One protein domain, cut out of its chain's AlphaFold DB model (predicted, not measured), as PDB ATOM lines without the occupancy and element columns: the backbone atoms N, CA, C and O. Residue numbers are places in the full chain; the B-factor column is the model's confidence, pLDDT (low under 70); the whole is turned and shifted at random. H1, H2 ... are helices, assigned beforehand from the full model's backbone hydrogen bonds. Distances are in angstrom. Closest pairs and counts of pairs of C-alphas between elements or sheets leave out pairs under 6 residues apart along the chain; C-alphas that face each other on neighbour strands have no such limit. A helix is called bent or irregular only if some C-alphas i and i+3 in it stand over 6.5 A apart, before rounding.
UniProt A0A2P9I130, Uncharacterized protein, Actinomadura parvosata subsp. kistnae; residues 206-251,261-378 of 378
ATOM      1  N   ASP A 206     -59.413 -41.032 -40.293       92.56
ATOM      2  CA  ASP A 206     -59.023 -42.367 -40.732       92.56
ATOM      3  C   ASP A 206     -57.869 -42.865 -39.850       92.56
ATOM      4  O   ASP A 206     -56.690 -42.571 -40.057       92.56
ATOM      5  N   ARG A 207     -58.218 -43.646 -38.826       90.44
ATOM      6  CA  ARG A 207     -57.248 -44.203 -37.876       90.44
ATOM      7  C   ARG A 207     -56.194 -45.064 -38.559       90.44
ATOM      8  O   ARG A 207     -55.059 -45.086 -38.093       90.44
ATOM      9  N   VAL A 208     -56.545 -45.776 -39.629       92.81
ATOM     10  CA  VAL A 208     -55.591 -46.630 -40.343       92.81
ATOM     11  C   VAL A 208     -54.565 -45.762 -41.059       92.81
ATOM     12  O   VAL A 208     -53.372 -46.064 -40.981       92.81
ATOM     13  N   ALA A 209     -54.998 -44.662 -41.678       95.25
ATOM     14  CA  ALA A 209     -54.097 -43.680 -42.271       95.25
ATOM     15  C   ALA A 209     -53.185 -43.038 -41.211       95.25
ATOM     16  O   ALA A 209     -51.964 -43.065 -41.370       95.25
ATOM     17  N   VAL A 210     -53.744 -42.580 -40.081       94.62
ATOM     18  CA  VAL A 210     -52.964 -42.006 -38.964       94.62
ATOM     19  C   VAL A 210     -51.930 -43.001 -38.435       94.62
ATOM     20  O   VAL A 210     -50.765 -42.653 -38.269       94.62
ATOM     21  N   TRP A 211     -52.313 -44.258 -38.189       95.06
ATOM     22  CA  TRP A 211     -51.384 -45.280 -37.695       95.06
ATOM     23  C   TRP A 211     -50.318 -45.652 -38.716       95.06
ATOM     24  O   TRP A 211     -49.183 -45.926 -38.336       95.06
ATOM     25  N   THR A 212     -50.674 -45.702 -39.999       96.31
ATOM     26  CA  THR A 212     -49.714 -45.975 -41.073       96.31
ATOM     27  C   THR A 212     -48.669 -44.877 -41.116       96.31
ATOM     28  O   THR A 212     -47.479 -45.171 -41.027       96.31
ATOM     29  N   ARG A 213     -49.119 -43.621 -41.103       97.12
ATOM     30  CA  ARG A 213     -48.234 -42.468 -41.094       97.12
ATOM     31  C   ARG A 213     -47.365 -42.396 -39.840       97.12
ATOM     32  O   ARG A 213     -46.157 -42.218 -39.934       97.12
ATOM     33  N   LEU A 214     -47.945 -42.614 -38.661       96.12
ATOM     34  CA  LEU A 214     -47.194 -42.692 -37.406       96.12
ATOM     35  C   LEU A 214     -46.140 -43.792 -37.419       96.12
ATOM     36  O   LEU A 214     -45.049 -43.597 -36.894       96.12
ATOM     37  N   ARG A 215     -46.447 -44.948 -38.012       97.25
ATOM     38  CA  ARG A 215     -45.488 -46.046 -38.112       97.25
ATOM     39  C   ARG A 215     -44.291 -45.650 -38.966       97.25
ATOM     40  O   ARG A 215     -43.177 -45.908 -38.538       97.25
ATOM     41  N   GLU A 216     -44.510 -44.999 -40.109       97.12
ATOM     42  CA  GLU A 216     -43.427 -44.456 -40.945       97.12
ATOM     43  C   GLU A 216     -42.562 -43.450 -40.177       97.12
ATOM     44  O   GLU A 216     -41.335 -43.505 -40.230       97.12
ATOM     45  N   LEU A 217     -43.199 -42.542 -39.432       95.94
ATOM     46  CA  LEU A 217     -42.487 -41.544 -38.636       95.94
ATOM     47  C   LEU A 217     -41.661 -42.198 -37.519       95.94
ATOM     48  O   LEU A 217     -40.509 -41.835 -37.316       95.94
ATOM     49  N   LEU A 218     -42.220 -43.180 -36.809       96.38
ATOM     50  CA  LEU A 218     -41.549 -43.867 -35.703       96.38
ATOM     51  C   LEU A 218     -40.425 -44.799 -36.176       96.38
ATOM     52  O   LEU A 218     -39.402 -44.909 -35.500       96.38
ATOM     53  N   THR A 219     -40.563 -45.446 -37.336       96.44
ATOM     54  CA  THR A 219     -39.500 -46.302 -37.889       96.44
ATOM     55  C   THR A 219     -38.284 -45.499 -38.339       96.44
ATOM     56  O   THR A 219     -37.170 -46.020 -38.278       96.44
ATOM     57  N   ALA A 220     -38.447 -44.216 -38.681       95.19
ATOM     58  CA  ALA A 220     -37.323 -43.307 -38.924       95.19
ATOM     59  C   ALA A 220     -36.429 -43.113 -37.679       95.19
ATOM     60  O   ALA A 220     -35.236 -42.851 -37.813       95.19
ATOM     61  N   PHE A 221     -36.961 -43.342 -36.471       93.69
ATOM     62  CA  PHE A 221     -36.192 -43.388 -35.218       93.69
ATOM     63  C   PHE A 221     -35.616 -44.785 -34.920       93.69
ATOM     64  O   PHE A 221     -35.162 -45.065 -33.808       93.69
ATOM     65  N   GLY A 222     -35.613 -45.697 -35.894       94.81
ATOM     66  CA  GLY A 222     -35.049 -47.042 -35.774       94.81
ATOM     67  C   GLY A 222     -35.867 -48.003 -34.909       94.81
ATOM     68  O   GLY A 222     -35.315 -48.989 -34.427       94.81
ATOM     69  N   LEU A 223     -37.148 -47.705 -34.675       95.75
ATOM     70  CA  LEU A 223     -38.102 -48.646 -34.087       95.75
ATOM     71  C   LEU A 223     -38.583 -49.623 -35.165       95.75
ATOM     72  O   LEU A 223     -38.814 -49.230 -36.308       95.75
ATOM     73  N   ASN A 224     -38.779 -50.893 -34.820       96.31
ATOM     74  CA  ASN A 224     -39.443 -51.832 -35.725       96.31
ATOM     75  C   ASN A 224     -40.976 -51.626 -35.727       96.31
ATOM     76  O   ASN A 224     -41.531 -50.869 -34.932       96.31
ATOM     77  N   HIS A 225     -41.698 -52.316 -36.616       96.31
ATOM     78  CA  HIS A 225     -43.153 -52.144 -36.743       96.31
ATOM     79  C   HIS A 225     -43.941 -52.511 -35.476       96.31
ATOM     80  O   HIS A 225     -44.948 -51.869 -35.186       96.31
ATOM     81  N   GLN A 226     -43.521 -53.538 -34.733       95.81
ATOM     82  CA  GLN A 226     -44.193 -53.933 -33.493       95.81
ATOM     83  C   GLN A 226     -43.947 -52.898 -32.394       95.81
ATOM     84  O   GLN A 226     -44.881 -52.525 -31.691       95.81
ATOM     85  N   GLU A 227     -42.713 -52.419 -32.281       96.19
ATOM     86  CA  GLU A 227     -42.294 -51.378 -31.345       96.19
ATOM     87  C   GLU A 227     -43.050 -50.061 -31.604       96.19
ATOM     88  O   GLU A 227     -43.631 -49.483 -30.682       96.19
ATOM     89  N   ALA A 228     -43.144 -49.639 -32.868       96.88
ATOM     90  CA  ALA A 228     -43.944 -48.487 -33.273       96.88
ATOM     91  C   ALA A 228     -45.432 -48.682 -32.940       96.88
ATOM     92  O   ALA A 228     -46.050 -47.808 -32.337       96.88
ATOM     93  N   ASP A 229     -46.007 -49.844 -33.262       96.12
ATOM     94  CA  ASP A 229     -47.400 -50.159 -32.938       96.12
ATOM     95  C   ASP A 229     -47.669 -50.115 -31.427       96.12
ATOM     96  O   ASP A 229     -48.749 -49.677 -31.030       96.12
ATOM     97  N   ILE A 230     -46.712 -50.533 -30.586       94.88
ATOM     98  CA  ILE A 230     -46.828 -50.434 -29.126       94.88
ATOM     99  C   ILE A 230     -46.961 -48.969 -28.698       94.88
ATOM    100  O   ILE A 230     -47.879 -48.638 -27.947       94.88
ATOM    101  N   LEU A 231     -46.089 -48.091 -29.203       94.69
ATOM    102  CA  LEU A 231     -46.132 -46.657 -28.896       94.69
ATOM    103  C   LEU A 231     -47.411 -45.989 -29.422       94.69
ATOM    104  O   LEU A 231     -48.045 -45.209 -28.712       94.69
ATOM    105  N   ILE A 232     -47.852 -46.351 -30.629       93.12
ATOM    106  CA  ILE A 232     -49.130 -45.877 -31.180       93.12
ATOM    107  C   ILE A 232     -50.284 -46.311 -30.275       93.12
ATOM    108  O   ILE A 232     -51.175 -45.516 -30.000       93.12
ATOM    109  N   GLY A 233     -50.281 -47.554 -29.787       89.38
ATOM    110  CA  GLY A 233     -51.354 -48.063 -28.939       89.38
ATOM    111  C   GLY A 233     -51.504 -47.297 -27.623       89.38
ATOM    112  O   GLY A 233     -52.628 -47.013 -27.211       89.38
ATOM    113  N   VAL A 234     -50.393 -46.895 -27.000       85.12
ATOM    114  CA  VAL A 234     -50.434 -46.140 -25.737       85.12
ATOM    115  C   VAL A 234     -50.812 -44.674 -25.937       85.12
ATOM    116  O   VAL A 234     -51.517 -44.121 -25.095       85.12
ATOM    117  N   ALA A 235     -50.436 -44.079 -27.074       82.25
ATOM    118  CA  ALA A 235     -50.806 -42.710 -27.435       82.25
ATOM    119  C   ALA A 235     -52.191 -42.568 -28.061       82.25
ATOM    120  O   ALA A 235     -52.793 -41.494 -28.002       82.25
ATOM    121  N   ALA A 236     -52.745 -43.654 -28.597       73.62
ATOM    122  CA  ALA A 236     -54.067 -43.630 -29.189       73.62
ATOM    123  C   ALA A 236     -55.135 -43.256 -28.158       73.62
ATOM    124  O   ALA A 236     -56.008 -42.456 -28.473       73.62
ATOM    125  N   VAL A 237     -55.077 -43.796 -26.936       69.38
ATOM    126  CA  VAL A 237     -56.113 -43.552 -25.916       69.38
ATOM    127  C   VAL A 237     -56.247 -42.066 -25.557       69.38
ATOM    128  O   VAL A 237     -57.352 -41.547 -25.692       69.38
ATOM    129  N   PRO A 238     -55.180 -41.354 -25.145       66.44
ATOM    130  CA  PRO A 238     -55.324 -39.956 -24.765       66.44
ATOM    131  C   PRO A 238     -55.619 -39.029 -25.952       66.44
ATOM    132  O   PRO A 238     -56.353 -38.066 -25.756       66.44
ATOM    133  N   LEU A 239     -55.086 -39.287 -27.153       73.69
ATOM    134  CA  LEU A 239     -55.127 -38.308 -28.254       73.69
ATOM    135  C   LEU A 239     -56.096 -38.662 -29.389       73.69
ATOM    136  O   LEU A 239     -56.735 -37.780 -29.949       73.69
ATOM    137  N   LEU A 240     -56.208 -39.943 -29.752       74.75
ATOM    138  CA  LEU A 240     -57.001 -40.403 -30.907       74.75
ATOM    139  C   LEU A 240     -58.371 -40.964 -30.512       74.75
ATOM    140  O   LEU A 240     -59.264 -41.118 -31.348       74.75
ATOM    141  N   TYR A 241     -58.535 -41.291 -29.234       72.44
ATOM    142  CA  TYR A 241     -59.787 -41.711 -28.631       72.44
ATOM    143  C   TYR A 241     -60.274 -40.621 -27.685       72.44
ATOM    144  O   TYR A 241     -60.506 -40.882 -26.511       72.44
ATOM    145  N   VAL A 242     -60.448 -39.401 -28.210       64.00
ATOM    146  CA  VAL A 242     -61.208 -38.363 -27.511       64.00
ATOM    147  C   VAL A 242     -62.625 -38.913 -27.343       64.00
ATOM    148  O   VAL A 242     -63.314 -39.143 -28.347       64.00
ATOM    149  N   PRO A 243     -63.054 -39.244 -26.117       58.50
ATOM    150  CA  PRO A 243     -64.402 -39.733 -25.921       58.50
ATOM    151  C   PRO A 243     -65.381 -38.662 -26.411       58.50
ATOM    152  O   PRO A 243     -65.228 -37.476 -26.124       58.50
ATOM    153  N   ARG A 244     -66.371 -39.081 -27.207       53.59
ATOM    154  CA  ARG A 244     -67.458 -38.200 -27.642       53.59
ATOM    155  C   ARG A 244     -68.291 -37.859 -26.413       53.59
ATOM    156  O   ARG A 244     -69.201 -38.608 -26.073       53.59
ATOM    157  N   PHE A 245     -67.968 -36.770 -25.737       53.88
ATOM    158  CA  PHE A 245     -68.777 -36.283 -24.633       53.88
ATOM    159  C   PHE A 245     -69.515 -35.027 -25.070       53.88
ATOM    160  O   PHE A 245     -69.051 -33.911 -24.886       53.88
ATOM    161  N   VAL A 246     -70.695 -35.248 -25.643       50.84
ATOM    162  CA  VAL A 246     -71.808 -34.315 -25.478       50.84
ATOM    163  C   VAL A 246     -72.700 -34.985 -24.444       50.84
ATOM    164  O   VAL A 246     -73.364 -35.984 -24.735       50.84
ATOM    165  N   ALA A 247     -72.621 -34.541 -23.193       51.34
ATOM    166  CA  ALA A 247     -73.501 -35.076 -22.169       51.34
ATOM    167  C   ALA A 247     -74.882 -34.446 -22.356       51.34
ATOM    168  O   ALA A 247     -75.028 -33.234 -22.249       51.34
ATOM    169  N   GLY A 248     -75.905 -35.269 -22.599       50.41
ATOM    170  CA  GLY A 248     -77.292 -34.792 -22.630       50.41
ATOM    171  C   GLY A 248     -77.824 -34.346 -21.260       50.41
ATOM    172  O   GLY A 248     -78.891 -33.754 -21.199       50.41
ATOM    173  N   THR A 249     -77.120 -34.641 -20.154       57.34
ATOM    174  CA  THR A 249     -77.501 -34.224 -18.793       57.34
ATOM    175  C   THR A 249     -76.278 -34.013 -17.891       57.34
ATOM    176  O   THR A 249     -75.292 -34.749 -17.988       57.34
ATOM    177  N   TYR A 250     -76.368 -33.052 -16.961       51.84
ATOM    178  CA  TYR A 250     -75.303 -32.692 -16.010       51.84
ATOM    179  C   TYR A 250     -74.786 -33.898 -15.200       51.84
ATOM    180  O   TYR A 250     -73.586 -34.054 -15.003       51.84
ATOM    181  N   ALA A 251     -75.673 -34.804 -14.773       51.41
ATOM    182  CA  ALA A 251     -75.306 -35.975 -13.969       51.41
ATOM    183  C   ALA A 251     -74.271 -36.892 -14.654       51.41
ATOM    184  O   ALA A 251     -73.455 -37.501 -13.972       51.41
ATOM    185  N   PRO A 261     -54.198 -43.593 -18.899       64.00
ATOM    186  CA  PRO A 261     -53.883 -44.275 -20.142       64.00
ATOM    187  C   PRO A 261     -52.810 -45.331 -19.859       64.00
ATOM    188  O   PRO A 261     -52.070 -45.209 -18.877       64.00
ATOM    189  N   PRO A 262     -52.664 -46.354 -20.717       74.88
ATOM    190  CA  PRO A 262     -51.654 -47.394 -20.544       74.88
ATOM    191  C   PRO A 262     -50.242 -46.859 -20.858       74.88
ATOM    192  O   PRO A 262     -49.432 -47.547 -21.468       74.88
ATOM    193  N   TRP A 263     -49.931 -45.626 -20.451       80.06
ATOM    194  CA  TRP A 263     -48.716 -44.891 -20.771       80.06
ATOM    195  C   TRP A 263     -47.454 -45.596 -20.283       80.06
ATOM    196  O   TRP A 263     -46.398 -45.461 -20.884       80.06
ATOM    197  N   TRP A 264     -47.575 -46.408 -19.229       86.38
ATOM    198  CA  TRP A 264     -46.481 -47.208 -18.681       86.38
ATOM    199  C   TRP A 264     -46.332 -48.593 -19.322       86.38
ATOM    200  O   TRP A 264     -45.325 -49.261 -19.095       86.38
ATOM    201  N   PHE A 265     -47.257 -49.019 -20.189       89.12
ATOM    202  CA  PHE A 265     -47.132 -50.265 -20.956       89.12
ATOM    203  C   PHE A 265     -45.783 -50.428 -21.695       89.12
ATOM    204  O   PHE A 265     -45.245 -51.534 -21.670       89.12
ATOM    205  N   PRO A 266     -45.172 -49.378 -22.290       92.94
ATOM    206  CA  PRO A 266     -43.852 -49.455 -22.921       92.94
ATOM    207  C   PRO A 266     -42.757 -49.956 -21.964       92.94
ATOM    208  O   PRO A 266     -41.858 -50.692 -22.367       92.94
ATOM    209  N   VAL A 267     -42.851 -49.591 -20.683       92.06
ATOM    210  CA  VAL A 267     -41.893 -49.993 -19.644       92.06
ATOM    211  C   VAL A 267     -42.154 -51.435 -19.198       92.06
ATOM    212  O   VAL A 267     -41.210 -52.204 -19.023       92.06
ATOM    213  N   ALA A 268     -43.422 -51.844 -19.088       90.38
ATOM    214  CA  ALA A 268     -43.789 -53.233 -18.796       90.38
ATOM    215  C   ALA A 268     -43.316 -54.179 -19.911       90.38
ATOM    216  O   ALA A 268     -42.796 -55.263 -19.645       90.38
ATOM    217  N   TRP A 269     -43.455 -53.742 -21.167       94.06
ATOM    218  CA  TRP A 269     -42.950 -54.466 -22.328       94.06
ATOM    219  C   TRP A 269     -41.426 -54.625 -22.279       94.06
ATOM    220  O   TRP A 269     -40.930 -55.734 -22.442       94.06
ATOM    221  N   TYR A 270     -40.684 -53.562 -21.960       94.75
ATOM    222  CA  TYR A 270     -39.231 -53.638 -21.777       94.75
ATOM    223  C   TYR A 270     -38.811 -54.656 -20.704       94.75
ATOM    224  O   TYR A 270     -37.922 -55.474 -20.937       94.75
ATOM    225  N   GLN A 271     -39.474 -54.651 -19.542       92.06
ATOM    226  CA  GLN A 271     -39.199 -55.623 -18.477       92.06
ATOM    227  C   GLN A 271     -39.478 -57.062 -18.921       92.06
ATOM    228  O   GLN A 271     -38.746 -57.981 -18.552       92.06
ATOM    229  N   HIS A 272     -40.523 -57.260 -19.726       92.81
ATOM    230  CA  HIS A 272     -40.799 -58.556 -20.325       92.81
ATOM    231  C   HIS A 272     -39.663 -58.991 -21.255       92.81
ATOM    232  O   HIS A 272     -39.140 -60.084 -21.039       92.81
ATOM    233  N   LEU A 273     -39.221 -58.130 -22.183       94.62
ATOM    234  CA  LEU A 273     -38.111 -58.416 -23.105       94.62
ATOM    235  C   LEU A 273     -36.842 -58.852 -22.360       94.62
ATOM    236  O   LEU A 273     -36.280 -59.897 -22.685       94.62
ATOM    237  N   LEU A 274     -36.454 -58.120 -21.307       94.25
ATOM    238  CA  LEU A 274     -35.319 -58.487 -20.447       94.25
ATOM    239  C   LEU A 274     -35.472 -59.881 -19.823       94.25
ATOM    240  O   LEU A 274     -34.491 -60.593 -19.641       94.25
ATOM    241  N   SER A 275     -36.699 -60.276 -19.475       91.75
ATOM    242  CA  SER A 275     -36.957 -61.556 -18.809       91.75
ATOM    243  C   SER A 275     -37.065 -62.760 -19.750       91.75
ATOM    244  O   SER A 275     -36.902 -63.885 -19.279       91.75
ATOM    245  N   SER A 276     -37.390 -62.562 -21.035       89.44
ATOM    246  CA  SER A 276     -37.792 -63.661 -21.931       89.44
ATOM    247  C   SER A 276     -37.079 -63.737 -23.278       89.44
ATOM    248  O   SER A 276     -37.017 -64.830 -23.833       89.44
ATOM    249  N   GLU A 277     -36.573 -62.630 -23.825       76.12
ATOM    250  CA  GLU A 277     -36.068 -62.576 -25.213       76.12
ATOM    251  C   GLU A 277     -34.579 -62.188 -25.308       76.12
ATOM    252  O   GLU A 277     -33.999 -62.176 -26.392       76.12
ATOM    253  N   GLY A 278     -33.929 -61.959 -24.162       77.06
ATOM    254  CA  GLY A 278     -32.506 -61.641 -24.062       77.06
ATOM    255  C   GLY A 278     -32.193 -60.150 -24.223       77.06
ATOM    256  O   GLY A 278     -33.017 -59.344 -24.657       77.06
ATOM    257  N   ASP A 279     -30.962 -59.777 -23.870       86.75
ATOM    258  CA  ASP A 279     -30.558 -58.373 -23.707       86.75
ATOM    259  C   ASP A 279     -30.617 -57.551 -25.008       86.75
ATOM    260  O   ASP A 279     -30.780 -56.332 -24.965       86.75
ATOM    261  N   GLY A 280     -30.526 -58.197 -26.176       94.56
ATOM    262  CA  GLY A 280     -30.477 -57.518 -27.475       94.56
ATOM    263  C   GLY A 280     -31.771 -56.788 -27.856       94.56
ATOM    264  O   GLY A 280     -31.722 -55.652 -28.332       94.56
ATOM    265  N   GLU A 281     -32.934 -57.408 -27.632       94.19
ATOM    266  CA  GLU A 281     -34.238 -56.805 -27.952       94.19
ATOM    267  C   GLU A 281     -34.564 -55.649 -27.005       94.19
ATOM    268  O   GLU A 281     -34.969 -54.568 -27.442       94.19
ATOM    269  N   ALA A 282     -34.309 -55.851 -25.712       95.62
ATOM    270  CA  ALA A 282     -34.468 -54.825 -24.693       95.62
ATOM    271  C   ALA A 282     -33.546 -53.620 -24.955       95.62
ATOM    272  O   ALA A 282     -34.001 -52.474 -24.913       95.62
ATOM    273  N   ALA A 283     -32.272 -53.858 -25.293       96.31
ATOM    274  CA  ALA A 283     -31.326 -52.798 -25.635       96.31
ATOM    275  C   ALA A 283     -31.764 -52.009 -26.879       96.31
ATOM    276  O   ALA A 283     -31.695 -50.778 -26.881       96.31
ATOM    277  N   ARG A 284     -32.264 -52.689 -27.922       96.00
ATOM    278  CA  ARG A 284     -32.794 -52.036 -29.130       96.00
ATOM    279  C   ARG A 284     -34.006 -51.158 -28.817       96.00
ATOM    280  O   ARG A 284     -34.054 -50.023 -29.290       96.00
ATOM    281  N   TRP A 285     -34.941 -51.655 -28.007       96.00
ATOM    282  CA  TRP A 285     -36.109 -50.896 -27.556       96.00
ATOM    283  C   TRP A 285     -35.709 -49.626 -26.804       96.00
ATOM    284  O   TRP A 285     -36.157 -48.533 -27.153       96.00
ATOM    285  N   LEU A 286     -34.814 -49.754 -25.819       96.81
ATOM    286  CA  LEU A 286     -34.316 -48.615 -25.048       96.81
ATOM    287  C   LEU A 286     -33.607 -47.594 -25.950       96.81
ATOM    288  O   LEU A 286     -33.895 -46.404 -25.866       96.81
ATOM    289  N   ALA A 287     -32.760 -48.056 -26.875       96.62
ATOM    290  CA  ALA A 287     -32.093 -47.189 -27.843       96.62
ATOM    291  C   ALA A 287     -33.083 -46.462 -28.776       96.62
ATOM    292  O   ALA A 287     -32.826 -45.335 -29.192       96.62
ATOM    293  N   GLY A 288     -34.215 -47.089 -29.110       96.12
ATOM    294  CA  GLY A 288     -35.301 -46.453 -29.857       96.12
ATOM    295  C   GLY A 288     -35.968 -45.317 -29.081       96.12
ATOM    296  O   GLY A 288     -36.152 -44.233 -29.634       96.12
ATOM    297  N   LEU A 289     -36.265 -45.524 -27.793       95.94
ATOM    298  CA  LEU A 289     -36.796 -44.473 -26.913       95.94
ATOM    299  C   LEU A 289     -35.795 -43.322 -26.729       95.94
ATOM    300  O   LEU A 289     -36.189 -42.157 -26.746       95.94
ATOM    301  N   ASP A 290     -34.504 -43.633 -26.622       96.06
ATOM    302  CA  ASP A 290     -33.454 -42.620 -26.525       96.06
ATOM    303  C   ASP A 290     -33.385 -41.759 -27.782       96.06
ATOM    304  O   ASP A 290     -33.445 -40.534 -27.683       96.06
ATOM    305  N   ARG A 291     -33.371 -42.376 -28.971       95.81
ATOM    306  CA  ARG A 291     -33.407 -41.629 -30.238       95.81
ATOM    307  C   ARG A 291     -34.659 -40.767 -30.352       95.81
ATOM    308  O   ARG A 291     -34.556 -39.609 -30.748       95.81
ATOM    309  N   LEU A 292     -35.815 -41.297 -29.953       93.94
ATOM    310  CA  LEU A 292     -37.073 -40.554 -29.960       93.94
ATOM    311  C   LEU A 292     -37.035 -39.331 -29.025       93.94
ATOM    312  O   LEU A 292     -37.579 -38.285 -29.372       93.94
ATOM    313  N   SER A 293     -36.367 -39.437 -27.873       92.38
ATOM    314  CA  SER A 293     -36.223 -38.321 -26.924       92.38
ATOM    315  C   SER A 293     -35.118 -37.320 -27.281       92.38
ATOM    316  O   SER A 293     -35.177 -36.184 -26.829       92.38
ATOM    317  N   SER A 294     -34.129 -37.722 -28.087       90.00
ATOM    318  CA  SER A 294     -32.952 -36.901 -28.417       90.00
ATOM    319  C   SER A 294     -33.174 -35.800 -29.456       90.00
ATOM    320  O   SER A 294     -32.328 -34.924 -29.586       90.00
ATOM    321  N   GLY A 295     -34.265 -35.844 -30.223       78.56
ATOM    322  CA  GLY A 295     -34.550 -34.773 -31.178       78.56
ATOM    323  C   GLY A 295     -35.094 -33.537 -30.467       78.56
ATOM    324  O   GLY A 295     -35.902 -33.687 -29.546       78.56
ATOM    325  N   ASP A 296     -34.804 -32.346 -30.989       69.56
ATOM    326  CA  ASP A 296     -35.359 -31.079 -30.499       69.56
ATOM    327  C   ASP A 296     -36.892 -31.105 -30.559       69.56
ATOM    328  O   ASP A 296     -37.513 -31.061 -31.627       69.56
ATOM    329  N   ALA A 297     -37.535 -31.293 -29.404       64.69
ATOM    330  CA  ALA A 297     -38.994 -31.238 -29.289       64.69
ATOM    331  C   ALA A 297     -39.524 -29.823 -29.596       64.69
ATOM    332  O   ALA A 297     -40.703 -29.662 -29.907       64.69
ATOM    333  N   GLU A 298     -38.634 -28.824 -29.567       61.97
ATOM    334  CA  GLU A 298     -38.896 -27.418 -29.877       61.97
ATOM    335  C   GLU A 298     -39.363 -27.183 -31.324       61.97
ATOM    336  O   GLU A 298     -40.045 -26.196 -31.589       61.97
ATOM    337  N   ASP A 299     -39.107 -28.118 -32.246       72.94
ATOM    338  CA  ASP A 299     -39.535 -27.992 -33.647       72.94
ATOM    339  C   ASP A 299     -41.054 -28.133 -33.850       72.94
ATOM    340  O   ASP A 299     -41.590 -27.794 -34.919       72.94
ATOM    341  N   PHE A 300     -41.775 -28.662 -32.854       83.12
ATOM    342  CA  PHE A 300     -43.219 -28.829 -32.946       83.12
ATOM    343  C   PHE A 300     -43.969 -27.635 -32.348       83.12
ATOM    344  O   PHE A 300     -44.265 -27.577 -31.157       83.12
ATOM    345  N   ALA A 301     -44.357 -26.712 -33.223       88.44
ATOM    346  CA  ALA A 301     -45.156 -25.541 -32.883       88.44
ATOM    347  C   ALA A 301     -46.663 -25.738 -33.144       88.44
ATOM    348  O   ALA A 301     -47.342 -24.768 -33.440       88.44
ATOM    349  N   GLY A 302     -47.217 -26.954 -33.077       90.50
ATOM    350  CA  GLY A 302     -48.646 -27.198 -33.349       90.50
ATOM    351  C   GLY A 302     -48.961 -27.546 -34.810       90.50
ATOM    352  O   GLY A 302     -48.156 -28.175 -35.501       90.50
ATOM    353  N   TRP A 303     -50.159 -27.182 -35.271       94.38
ATOM    354  CA  TRP A 303     -50.637 -27.465 -36.631       94.38
ATOM    355  C   TRP A 303     -49.886 -26.653 -37.691       94.38
ATOM    356  O   TRP A 303     -49.474 -25.522 -37.452       94.38
ATOM    357  N   ARG A 304     -49.724 -27.211 -38.897       94.88
ATOM    358  CA  ARG A 304     -49.171 -26.478 -40.046       94.88
ATOM    359  C   ARG A 304     -50.207 -26.329 -41.149       94.88
ATOM    360  O   ARG A 304     -51.001 -27.237 -41.405       94.88
ATOM    361  N   ALA A 305     -50.145 -25.193 -41.837       91.88
ATOM    362  CA  ALA A 305     -50.951 -24.946 -43.023       91.88
ATOM    363  C   ALA A 305     -50.682 -26.019 -44.091       91.88
ATOM    364  O   ALA A 305     -49.534 -26.392 -44.343       91.88
ATOM    365  N   GLY A 306     -51.752 -26.517 -44.713       93.12
ATOM    366  CA  GLY A 306     -51.683 -27.527 -45.772       93.12
ATOM    367  C   GLY A 306     -51.539 -28.973 -45.289       93.12
ATOM    368  O   GLY A 306     -51.601 -29.885 -46.113       93.12
ATOM    369  N   TRP A 307     -51.384 -29.223 -43.985       96.00
ATOM    370  CA  TRP A 307     -51.523 -30.582 -43.460       96.00
ATOM    371  C   TRP A 307     -52.962 -31.071 -43.600       96.00
ATOM    372  O   TRP A 307     -53.908 -30.347 -43.282       96.00
ATOM    373  N   SER A 308     -53.117 -32.332 -44.009       95.94
ATOM    374  CA  SER A 308     -54.374 -33.044 -43.804       95.94
ATOM    375  C   SER A 308     -54.611 -33.278 -42.310       95.94
ATOM    376  O   SER A 308     -53.686 -33.202 -41.493       95.94
ATOM    377  N   ARG A 309     -55.851 -33.620 -41.948       93.75
ATOM    378  CA  ARG A 309     -56.193 -34.010 -40.575       93.75
ATOM    379  C   ARG A 309     -55.363 -35.196 -40.100       93.75
ATOM    380  O   ARG A 309     -54.857 -35.176 -38.984       93.75
ATOM    381  N   GLU A 310     -55.183 -36.200 -40.951       95.06
ATOM    382  CA  GLU A 310     -54.422 -37.405 -40.633       95.06
ATOM    383  C   GLU A 310     -52.930 -37.114 -40.426       95.06
ATOM    384  O   GLU A 310     -52.334 -37.658 -39.495       95.06
ATOM    385  N   GLU A 311     -52.332 -36.240 -41.249       95.94
ATOM    386  CA  GLU A 311     -50.933 -35.830 -41.076       95.94
ATOM    387  C   GLU A 311     -50.760 -35.045 -39.778       95.94
ATOM    388  O   GLU A 311     -49.903 -35.388 -38.967       95.94
ATOM    389  N   GLY A 312     -51.600 -34.033 -39.536       93.88
ATOM    390  CA  GLY A 312     -51.520 -33.249 -38.307       93.88
ATOM    391  C   GLY A 312     -51.733 -34.102 -37.057       93.88
ATOM    392  O   GLY A 312     -50.982 -33.968 -36.092       93.88
ATOM    393  N   ALA A 313     -52.660 -35.063 -37.100       93.31
ATOM    394  CA  ALA A 313     -52.856 -36.038 -36.030       93.31
ATOM    395  C   ALA A 313     -51.604 -36.880 -35.765       93.31
ATOM    396  O   ALA A 313     -51.206 -37.055 -34.613       93.31
ATOM    397  N   ALA A 314     -50.976 -37.401 -36.822       94.88
ATOM    398  CA  ALA A 314     -49.755 -38.183 -36.699       94.88
ATOM    399  C   ALA A 314     -48.609 -37.343 -36.107       94.88
ATOM    400  O   ALA A 314     -47.900 -37.810 -35.218       94.88
ATOM    401  N   GLN A 315     -48.462 -36.090 -36.532       94.44
ATOM    402  CA  GLN A 315     -47.425 -35.191 -36.021       94.44
ATOM    403  C   GLN A 315     -47.659 -34.805 -34.552       94.44
ATOM    404  O   GLN A 315     -46.722 -34.845 -33.754       94.44
ATOM    405  N   LEU A 316     -48.907 -34.527 -34.157       91.62
ATOM    406  CA  LEU A 316     -49.281 -34.262 -32.762       91.62
ATOM    407  C   LEU A 316     -48.988 -35.459 -31.852       91.62
ATOM    408  O   LEU A 316     -48.405 -35.307 -30.778       91.62
ATOM    409  N   VAL A 317     -49.364 -36.663 -32.292       91.62
ATOM    410  CA  VAL A 317     -49.099 -37.896 -31.543       91.62
ATOM    411  C   VAL A 317     -47.598 -38.167 -31.446       91.62
ATOM    412  O   VAL A 317     -47.121 -38.551 -30.377       91.62
ATOM    413  N   LEU A 318     -46.835 -37.938 -32.518       93.25
ATOM    414  CA  LEU A 318     -45.379 -38.057 -32.485       93.25
ATOM    415  C   LEU A 318     -44.767 -37.066 -31.487       93.25
ATOM    416  O   LEU A 318     -43.937 -37.470 -30.677       93.25
ATOM    417  N   ALA A 319     -45.185 -35.798 -31.512       90.69
ATOM    418  CA  ALA A 319     -44.710 -34.781 -30.577       90.69
ATOM    419  C   ALA A 319     -44.988 -35.186 -29.122       90.69
ATOM    420  O   ALA A 319     -44.082 -35.163 -28.293       90.69
ATOM    421  N   HIS A 320     -46.197 -35.672 -28.832       88.19
ATOM    422  CA  HIS A 320     -46.542 -36.204 -27.514       88.19
ATOM    423  C   HIS A 320     -45.642 -37.378 -27.099       88.19
ATOM    424  O   HIS A 320     -45.089 -37.389 -25.999       88.19
ATOM    425  N   LEU A 321     -45.437 -38.356 -27.987       90.94
ATOM    426  CA  LEU A 321     -44.557 -39.494 -27.720       90.94
ATOM    427  C   LEU A 321     -43.117 -39.052 -27.431       90.94
ATOM    428  O   LEU A 321     -42.511 -39.567 -26.494       90.94
ATOM    429  N   ARG A 322     -42.584 -38.080 -28.181       90.75
ATOM    430  CA  ARG A 322     -41.233 -37.526 -27.978       90.75
ATOM    431  C   ARG A 322     -41.091 -36.867 -26.612       90.75
ATOM    432  O   ARG A 322     -40.161 -37.193 -25.878       90.75
ATOM    433  N   THR A 323     -42.060 -36.036 -26.238       85.50
ATOM    434  CA  THR A 323     -42.124 -35.365 -24.934       85.50
ATOM    435  C   THR A 323     -42.062 -36.346 -23.754       85.50
ATOM    436  O   THR A 323     -41.495 -36.040 -22.707       85.50
ATOM    437  N   HIS A 324     -42.602 -37.553 -23.914       86.88
ATOM    438  CA  HIS A 324     -42.596 -38.574 -22.865       86.88
ATOM    439  C   HIS A 324     -41.489 -39.627 -22.998       86.88
ATOM    440  O   HIS A 324     -41.263 -40.389 -22.053       86.88
ATOM    441  N   ALA A 325     -40.803 -39.703 -24.139       91.88
ATOM    442  CA  ALA A 325     -39.851 -40.768 -24.437       91.88
ATOM    443  C   ALA A 325     -38.696 -40.823 -23.423       91.88
ATOM    444  O   ALA A 325     -38.324 -41.910 -22.984       91.88
ATOM    445  N   SER A 326     -38.195 -39.667 -22.967       91.19
ATOM    446  CA  SER A 326     -37.131 -39.586 -21.951       91.19
ATOM    447  C   SER A 326     -37.575 -40.162 -20.602       91.19
ATOM    448  O   SER A 326     -36.822 -40.891 -19.945       91.19
ATOM    449  N   ARG A 327     -38.827 -39.894 -20.206       89.38
ATOM    450  CA  ARG A 327     -39.441 -40.422 -18.981       89.38
ATOM    451  C   ARG A 327     -39.638 -41.936 -19.079       89.38
ATOM    452  O   ARG A 327     -39.323 -42.650 -18.128       89.38
ATOM    453  N   LEU A 328     -40.086 -42.438 -20.235       92.56
ATOM    454  CA  LEU A 328     -40.214 -43.877 -20.497       92.56
ATOM    455  C   LEU A 328     -38.851 -44.581 -20.469       92.56
ATOM    456  O   LEU A 328     -38.711 -45.605 -19.800       92.56
ATOM    457  N   ALA A 329     -37.838 -44.023 -21.134       94.69
ATOM    458  CA  ALA A 329     -36.480 -44.565 -21.148       94.69
ATOM    459  C   ALA A 329     -35.865 -44.589 -19.741       94.69
ATOM    460  O   ALA A 329     -35.285 -45.592 -19.324       94.69
ATOM    461  N   SER A 330     -36.039 -43.512 -18.969       93.44
ATOM    462  CA  SER A 330     -35.590 -43.433 -17.573       93.44
ATOM    463  C   SER A 330     -36.247 -44.500 -16.695       93.44
ATOM    464  O   SER A 330     -35.552 -45.188 -15.950       93.44
ATOM    465  N   ALA A 331     -37.561 -44.702 -16.825       91.94
ATOM    466  CA  ALA A 331     -38.275 -45.753 -16.101       91.94
ATOM    467  C   ALA A 331     -37.823 -47.166 -16.518       91.94
ATOM    468  O   ALA A 331     -37.667 -48.036 -15.660       91.94
ATOM    469  N   CYS A 332     -37.539 -47.388 -17.809       94.00
ATOM    470  CA  CYS A 332     -36.972 -48.650 -18.298       94.00
ATOM    471  C   CYS A 332     -35.627 -48.942 -17.620       94.00
ATOM    472  O   CYS A 332     -35.455 -50.011 -17.038       94.00
ATOM    473  N   ARG A 333     -34.701 -47.974 -17.611       95.44
ATOM    474  CA  ARG A 333     -33.388 -48.120 -16.955       95.44
ATOM    475  C   ARG A 333     -33.495 -48.355 -15.453       95.44
ATOM    476  O   ARG A 333     -32.763 -49.172 -14.910       95.44
ATOM    477  N   ALA A 334     -34.399 -47.641 -14.786       93.56
ATOM    478  CA  ALA A 334     -34.597 -47.765 -13.346       93.56
ATOM    479  C   ALA A 334     -35.277 -49.086 -12.947       93.56
ATOM    480  O   ALA A 334     -35.258 -49.449 -11.770       93.56
ATOM    481  N   GLY A 335     -35.926 -49.775 -13.894       88.75
ATOM    482  CA  GLY A 335     -36.717 -50.974 -13.627       88.75
ATOM    483  C   GLY A 335     -37.943 -50.715 -12.743       88.75
ATOM    484  O   GLY A 335     -38.528 -51.663 -12.225       88.75
ATOM    485  N   ARG A 336     -38.337 -49.453 -12.552       85.56
ATOM    486  CA  ARG A 336     -39.467 -49.035 -11.712       85.56
ATOM    487  C   ARG A 336     -40.104 -47.761 -12.251       85.56
ATOM    488  O   ARG A 336     -39.444 -46.969 -12.924       85.56
ATOM    489  N   LEU A 337     -41.379 -47.568 -11.927       83.38
ATOM    490  CA  LEU A 337     -42.091 -46.331 -12.232       83.38
ATOM    491  C   LEU A 337     -41.584 -45.176 -11.344       83.38
ATOM    492  O   LEU A 337     -41.020 -45.430 -10.273       83.38
ATOM    493  N   PRO A 338     -41.757 -43.914 -11.775       80.31
ATOM    494  CA  PRO A 338     -41.523 -42.741 -10.934       80.31
ATOM    495  C   PRO A 338     -42.282 -42.802  -9.598       80.31
ATOM    496  O   PRO A 338     -43.354 -43.393  -9.522       80.31
ATOM    497  N   ALA A 339     -41.737 -42.189  -8.543       77.31
ATOM    498  CA  ALA A 339     -42.289 -42.286  -7.183       77.31
ATOM    499  C   ALA A 339     -43.697 -41.673  -7.032       77.31
ATOM    500  O   ALA A 339     -44.454 -42.084  -6.155       77.31
ATOM    501  N   ASP A 340     -44.052 -40.724  -7.902       73.00
ATOM    502  CA  ASP A 340     -45.384 -40.115  -8.018       73.00
ATOM    503  C   ASP A 340     -46.422 -41.047  -8.672       73.00
ATOM    504  O   ASP A 340     -47.592 -40.690  -8.784       73.00
ATOM    505  N   GLN A 341     -46.017 -42.239  -9.121       73.38
ATOM    506  CA  GLN A 341     -46.872 -43.205  -9.805       73.38
ATOM    507  C   GLN A 341     -47.040 -44.450  -8.936       73.38
ATOM    508  O   GLN A 341     -46.094 -45.199  -8.696       73.38
ATOM    509  N   HIS A 342     -48.256 -44.651  -8.427       55.34
ATOM    510  CA  HIS A 342     -48.461 -45.545  -7.289       55.34
ATOM    511  C   HIS A 342     -48.518 -47.042  -7.606       55.34
ATOM    512  O   HIS A 342     -48.220 -47.808  -6.698       55.34
ATOM    513  N   ASP A 343     -48.796 -47.480  -8.840       59.09
ATOM    514  CA  ASP A 343     -48.439 -48.827  -9.316       59.09
ATOM    515  C   ASP A 343     -48.697 -49.019 -10.829       59.09
ATOM    516  O   ASP A 343     -49.268 -48.172 -11.521       59.09
ATOM    517  N   TRP A 344     -48.279 -50.185 -11.329       58.22
ATOM    518  CA  TRP A 344     -48.666 -50.739 -12.627       58.22
ATOM    519  C   TRP A 344     -50.144 -51.151 -12.692       58.22
ATOM    520  O   TRP A 344     -50.686 -51.303 -13.780       58.22
ATOM    521  N   HIS A 345     -50.777 -51.413 -11.549       52.22
ATOM    522  CA  HIS A 345     -52.043 -52.132 -11.395       52.22
ATOM    523  C   HIS A 345     -53.281 -51.235 -11.288       52.22
ATOM    524  O   HIS A 345     -54.392 -51.766 -11.256       52.22
ATOM    525  N   ASN A 346     -53.133 -49.915 -11.291       53.88
ATOM    526  CA  ASN A 346     -54.228 -48.979 -11.426       53.88
ATOM    527  C   ASN A 346     -54.829 -49.222 -12.807       53.88
ATOM    528  O   ASN A 346     -54.196 -48.993 -13.837       53.88
ATOM    529  N   GLY A 347     -56.022 -49.818 -12.780       52.94
ATOM    530  CA  GLY A 347     -56.804 -50.280 -13.918       52.94
ATOM    531  C   GLY A 347     -56.586 -49.467 -15.176       52.94
ATOM    532  O   GLY A 347     -56.800 -48.257 -15.169       52.94
ATOM    533  N   TRP A 348     -56.292 -50.143 -16.287       60.41
ATOM    534  CA  TRP A 348     -56.702 -49.594 -17.570       60.41
ATOM    535  C   TRP A 348     -58.235 -49.568 -17.575       60.41
ATOM    536  O   TRP A 348     -58.890 -50.542 -17.935       60.41
ATOM    537  N   GLY A 349     -58.804 -48.472 -17.073       54.50
ATOM    538  CA  GLY A 349     -60.243 -48.292 -16.879       54.50
ATOM    539  C   GLY A 349     -60.996 -47.982 -18.170       54.50
ATOM    540  O   GLY A 349     -62.185 -47.686 -18.128       54.50
ATOM    541  N   HIS A 350     -60.321 -48.012 -19.323       58.25
ATOM    542  CA  HIS A 350     -60.977 -47.717 -20.585       58.25
ATOM    543  C   HIS A 350     -61.738 -48.938 -21.115       58.25
ATOM    544  O   HIS A 350     -61.161 -50.015 -21.254       58.25
ATOM    545  N   PRO A 351     -63.004 -48.762 -21.530       55.97
ATOM    546  CA  PRO A 351     -63.836 -49.831 -22.080       55.97
ATOM    547  C   PRO A 351     -63.470 -50.211 -23.527       55.97
ATOM    548  O   PRO A 351     -64.227 -50.923 -24.187       55.97
ATOM    549  N   LEU A 352     -62.355 -49.709 -24.074       63.41
ATOM    550  CA  LEU A 352     -62.031 -49.931 -25.480       63.41
ATOM    551  C   LEU A 352     -61.588 -51.383 -25.703       63.41
ATOM    552  O   LEU A 352     -60.656 -51.851 -25.045       63.41
ATOM    553  N   PRO A 353     -62.195 -52.103 -26.663       77.94
ATOM    554  CA  PRO A 353     -61.769 -53.455 -26.967       77.94
ATOM    555  C   PRO A 353     -60.340 -53.418 -27.511       77.94
ATOM    556  O   PRO A 353     -60.042 -52.662 -28.434       77.94
ATOM    557  N   ILE A 354     -59.464 -54.296 -27.011       81.81
ATOM    558  CA  ILE A 354     -58.072 -54.427 -27.489       81.81
ATOM    559  C   ILE A 354     -57.981 -54.643 -29.016       81.81
ATOM    560  O   ILE A 354     -56.970 -54.351 -29.651       81.81
ATOM    561  N   GLY A 355     -59.062 -55.136 -29.633       85.62
ATOM    562  CA  GLY A 355     -59.207 -55.264 -31.083       85.62
ATOM    563  C   GLY A 355     -59.124 -53.939 -31.849       85.62
ATOM    564  O   GLY A 355     -58.721 -53.963 -33.008       85.62
ATOM    565  N   ALA A 356     -59.432 -52.809 -31.205       86.31
ATOM    566  CA  ALA A 356     -59.399 -51.467 -31.785       86.31
ATOM    567  C   ALA A 356     -57.997 -50.823 -31.793       86.31
ATOM    568  O   ALA A 356     -57.861 -49.656 -32.154       86.31
ATOM    569  N   PHE A 357     -56.956 -51.552 -31.391       89.12
ATOM    570  CA  PHE A 357     -55.570 -51.079 -31.372       89.12
ATOM    571  C   PHE A 357     -54.753 -51.657 -32.538       89.12
ATOM    572  O   PHE A 357     -55.135 -52.695 -33.099       89.12
ATOM    573  N   PRO A 358     -53.604 -51.038 -32.886       92.50
ATOM    574  CA  PRO A 358     -52.677 -51.585 -33.870       92.50
ATOM    575  C   PRO A 358     -52.294 -53.039 -33.575       92.50
ATOM    576  O   PRO A 358     -52.227 -53.479 -32.420       92.50
ATOM    577  N   ARG A 359     -52.024 -53.809 -34.635       94.00
ATOM    578  CA  ARG A 359     -51.782 -55.255 -34.538       94.00
ATOM    579  C   ARG A 359     -50.603 -55.582 -33.616       94.00
ATOM    580  O   ARG A 359     -50.710 -56.539 -32.847       94.00
ATOM    581  N   GLY A 360     -49.515 -54.813 -33.679       93.94
ATOM    582  CA  GLY A 360     -48.339 -54.990 -32.829       93.94
ATOM    583  C   GLY A 360     -48.633 -54.751 -31.348       93.94
ATOM    584  O   GLY A 360     -48.269 -55.594 -30.531       93.94
ATOM    585  N   PHE A 361     -49.394 -53.702 -31.003       93.25
ATOM    586  CA  PHE A 361     -49.835 -53.459 -29.624       93.25
ATOM    587  C   PHE A 361     -50.698 -54.606 -29.106       93.25
ATOM    588  O   PHE A 361     -50.427 -55.155 -28.045       93.25
ATOM    589  N   ARG A 362     -51.701 -55.037 -29.882       91.75
ATOM    590  CA  ARG A 362     -52.565 -56.167 -29.505       91.75
ATOM    591  C   ARG A 362     -51.763 -57.450 -29.280       91.75
ATOM    592  O   ARG A 362     -52.050 -58.201 -28.349       91.75
ATOM    593  N   ARG A 363     -50.761 -57.715 -30.126       93.88
ATOM    594  CA  ARG A 363     -49.855 -58.855 -29.946       93.88
ATOM    595  C   ARG A 363     -49.095 -58.717 -28.630       93.88
ATOM    596  O   ARG A 363     -49.185 -59.634 -27.818       93.88
ATOM    597  N   ALA A 364     -48.418 -57.593 -28.410       93.12
ATOM    598  CA  ALA A 364     -47.656 -57.330 -27.192       93.12
ATOM    599  C   ALA A 364     -48.531 -57.464 -25.937       93.12
ATOM    600  O   ALA A 364     -48.170 -58.175 -25.007       93.12
ATOM    601  N   TRP A 365     -49.733 -56.882 -25.953       89.38
ATOM    602  CA  TRP A 365     -50.709 -56.958 -24.864       89.38
ATOM    603  C   TRP A 365     -51.063 -58.401 -24.490       89.38
ATOM    604  O   TRP A 365     -51.086 -58.771 -23.316       89.38
ATOM    605  N   ASN A 366     -51.310 -59.241 -25.496       90.19
ATOM    606  CA  ASN A 366     -51.656 -60.642 -25.282       90.19
ATOM    607  C   ASN A 366     -50.463 -61.487 -24.811       90.19
ATOM    608  O   ASN A 366     -50.678 -62.452 -24.081       90.19
ATOM    609  N   HIS A 367     -49.236 -61.132 -25.201       91.81
ATOM    610  CA  HIS A 367     -48.020 -61.840 -24.780       91.81
ATOM    611  C   HIS A 367     -47.556 -61.414 -23.388       91.81
ATOM    612  O   HIS A 367     -46.962 -62.220 -22.678       91.81
ATOM    613  N   LEU A 368     -47.873 -60.186 -22.974       88.06
ATOM    614  CA  LEU A 368     -47.454 -59.651 -21.691       88.06
ATOM    615  C   LEU A 368     -48.023 -60.516 -20.544       88.06
ATOM    616  O   LEU A 368     -49.251 -60.641 -20.438       88.06
ATOM    617  N   PRO A 369     -47.178 -61.133 -19.694       84.00
ATOM    618  CA  PRO A 369     -47.639 -61.921 -18.552       84.00
ATOM    619  C   PRO A 369     -48.537 -61.109 -17.617       84.00
ATOM    620  O   PRO A 369     -48.335 -59.909 -17.452       84.00
ATOM    621  N   ALA A 370     -49.495 -61.762 -16.947       78.69
ATOM    622  CA  ALA A 370     -50.480 -61.081 -16.098       78.69
ATOM    623  C   ALA A 370     -49.850 -60.158 -15.037       78.69
ATOM    624  O   ALA A 370     -50.370 -59.072 -14.814       78.69
ATOM    625  N   ARG A 371     -48.698 -60.541 -14.467       75.25
ATOM    626  CA  ARG A 371     -47.941 -59.736 -13.488       75.25
ATOM    627  C   ARG A 371     -47.445 -58.382 -14.014       75.25
ATOM    628  O   ARG A 371     -47.133 -57.509 -13.220       75.25
ATOM    629  N   PHE A 372     -47.356 -58.228 -15.332       71.62
ATOM    630  CA  PHE A 372     -46.942 -56.996 -16.002       71.62
ATOM    631  C   PHE A 372     -48.127 -56.265 -16.657       71.62
ATOM    632  O   PHE A 372     -47.947 -55.178 -17.200       71.62
ATOM    633  N   ARG A 373     -49.338 -56.848 -16.653       70.44
ATOM    634  CA  ARG A 373     -50.513 -56.226 -17.277       70.44
ATOM    635  C   ARG A 373     -51.086 -55.136 -16.373       70.44
ATOM    636  O   ARG A 373     -51.394 -55.430 -15.215       70.44
ATOM    637  N   PRO A 374     -51.338 -53.930 -16.910       62.34
ATOM    638  CA  PRO A 374     -52.025 -52.903 -16.152       62.34
ATOM    639  C   PRO A 374     -53.416 -53.352 -15.702       62.34
ATOM    640  O   PRO A 374     -54.161 -53.946 -16.483       62.34
ATOM    641  N   GLY A 375     -53.780 -53.074 -14.450       57.34
ATOM    642  CA  GLY A 375     -55.142 -53.296 -13.952       57.34
ATOM    643  C   GLY A 375     -55.485 -54.637 -13.311       57.34
ATOM    644  O   GLY A 375     -56.641 -54.833 -12.938       57.34
ATOM    645  N   ARG A 376     -54.541 -55.571 -13.162       53.28
ATOM    646  CA  ARG A 376     -54.770 -56.790 -12.370       53.28
ATOM    647  C   ARG A 376     -53.898 -56.763 -11.127       53.28
ATOM    648  O   ARG A 376     -52.679 -56.815 -11.260       53.28
ATOM    649  N   ARG A 377     -54.517 -56.686  -9.942       50.84
ATOM    650  CA  ARG A 377     -53.820 -57.008  -8.689       50.84
ATOM    651  C   ARG A 377     -53.328 -58.466  -8.776       50.84
ATOM    652  O   ARG A 377     -54.075 -59.282  -9.327       50.84
ATOM    653  N   PRO A 378     -52.087 -58.749  -8.348       50.62
ATOM    654  CA  PRO A 378     -51.514 -60.093  -8.386       50.62
ATOM    655  C   PRO A 378     -52.344 -61.120  -7.613       50.62
ATOM    656  O   PRO A 378     -53.033 -60.721  -6.644       50.62
TER     657      PRO A 378
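What this domain is: This is residues 206 to 251 and 261 to 378 of the 378 residues of an uncharacterized protein of Actinomadura parvosata subsp. kistnae (UniProt A0A2P9I130). H2 makes the core of a helical body; H1, H5a and H6 pack round it, H3, H4 and H5b cluster at one end, and residues 242 to 251 stick out. The printed part has 164 residues and six named helices, H1 to H6, class all helix. It is compact, radius of gyration of the C-alphas 16.1 A, spans 45 by 43 by 30 A.

Where its parts are: Find C-alpha 207 at (-57.248, -44.203, -37.876); H1 runs to 219, H2 from 225 to 240, H3 from 265 to 276, H4 from 279 to 294. H5, one helix by its hydrogen bonds, is bent, C-alphas 323 and 326 being 7.2 A apart; its arms are H5a, 309 to 323, and H5b, 326 to 334. H6, 359 to 367, ends at (-48.020, -61.840, -24.780).

How they stand to each other: H2 touches H6, about perpendicular at 82 degrees, C-alphas 230 and 361 closest at 4.3 A. Except in H2, 10 of 12, every O i to N i+4 pair is within hydrogen-bond range.

The domain as a whole: Across the cut, C-alphas 251 and 261 are 23.8 A apart. Residues 342 to 352, among others, have pLDDT under 70.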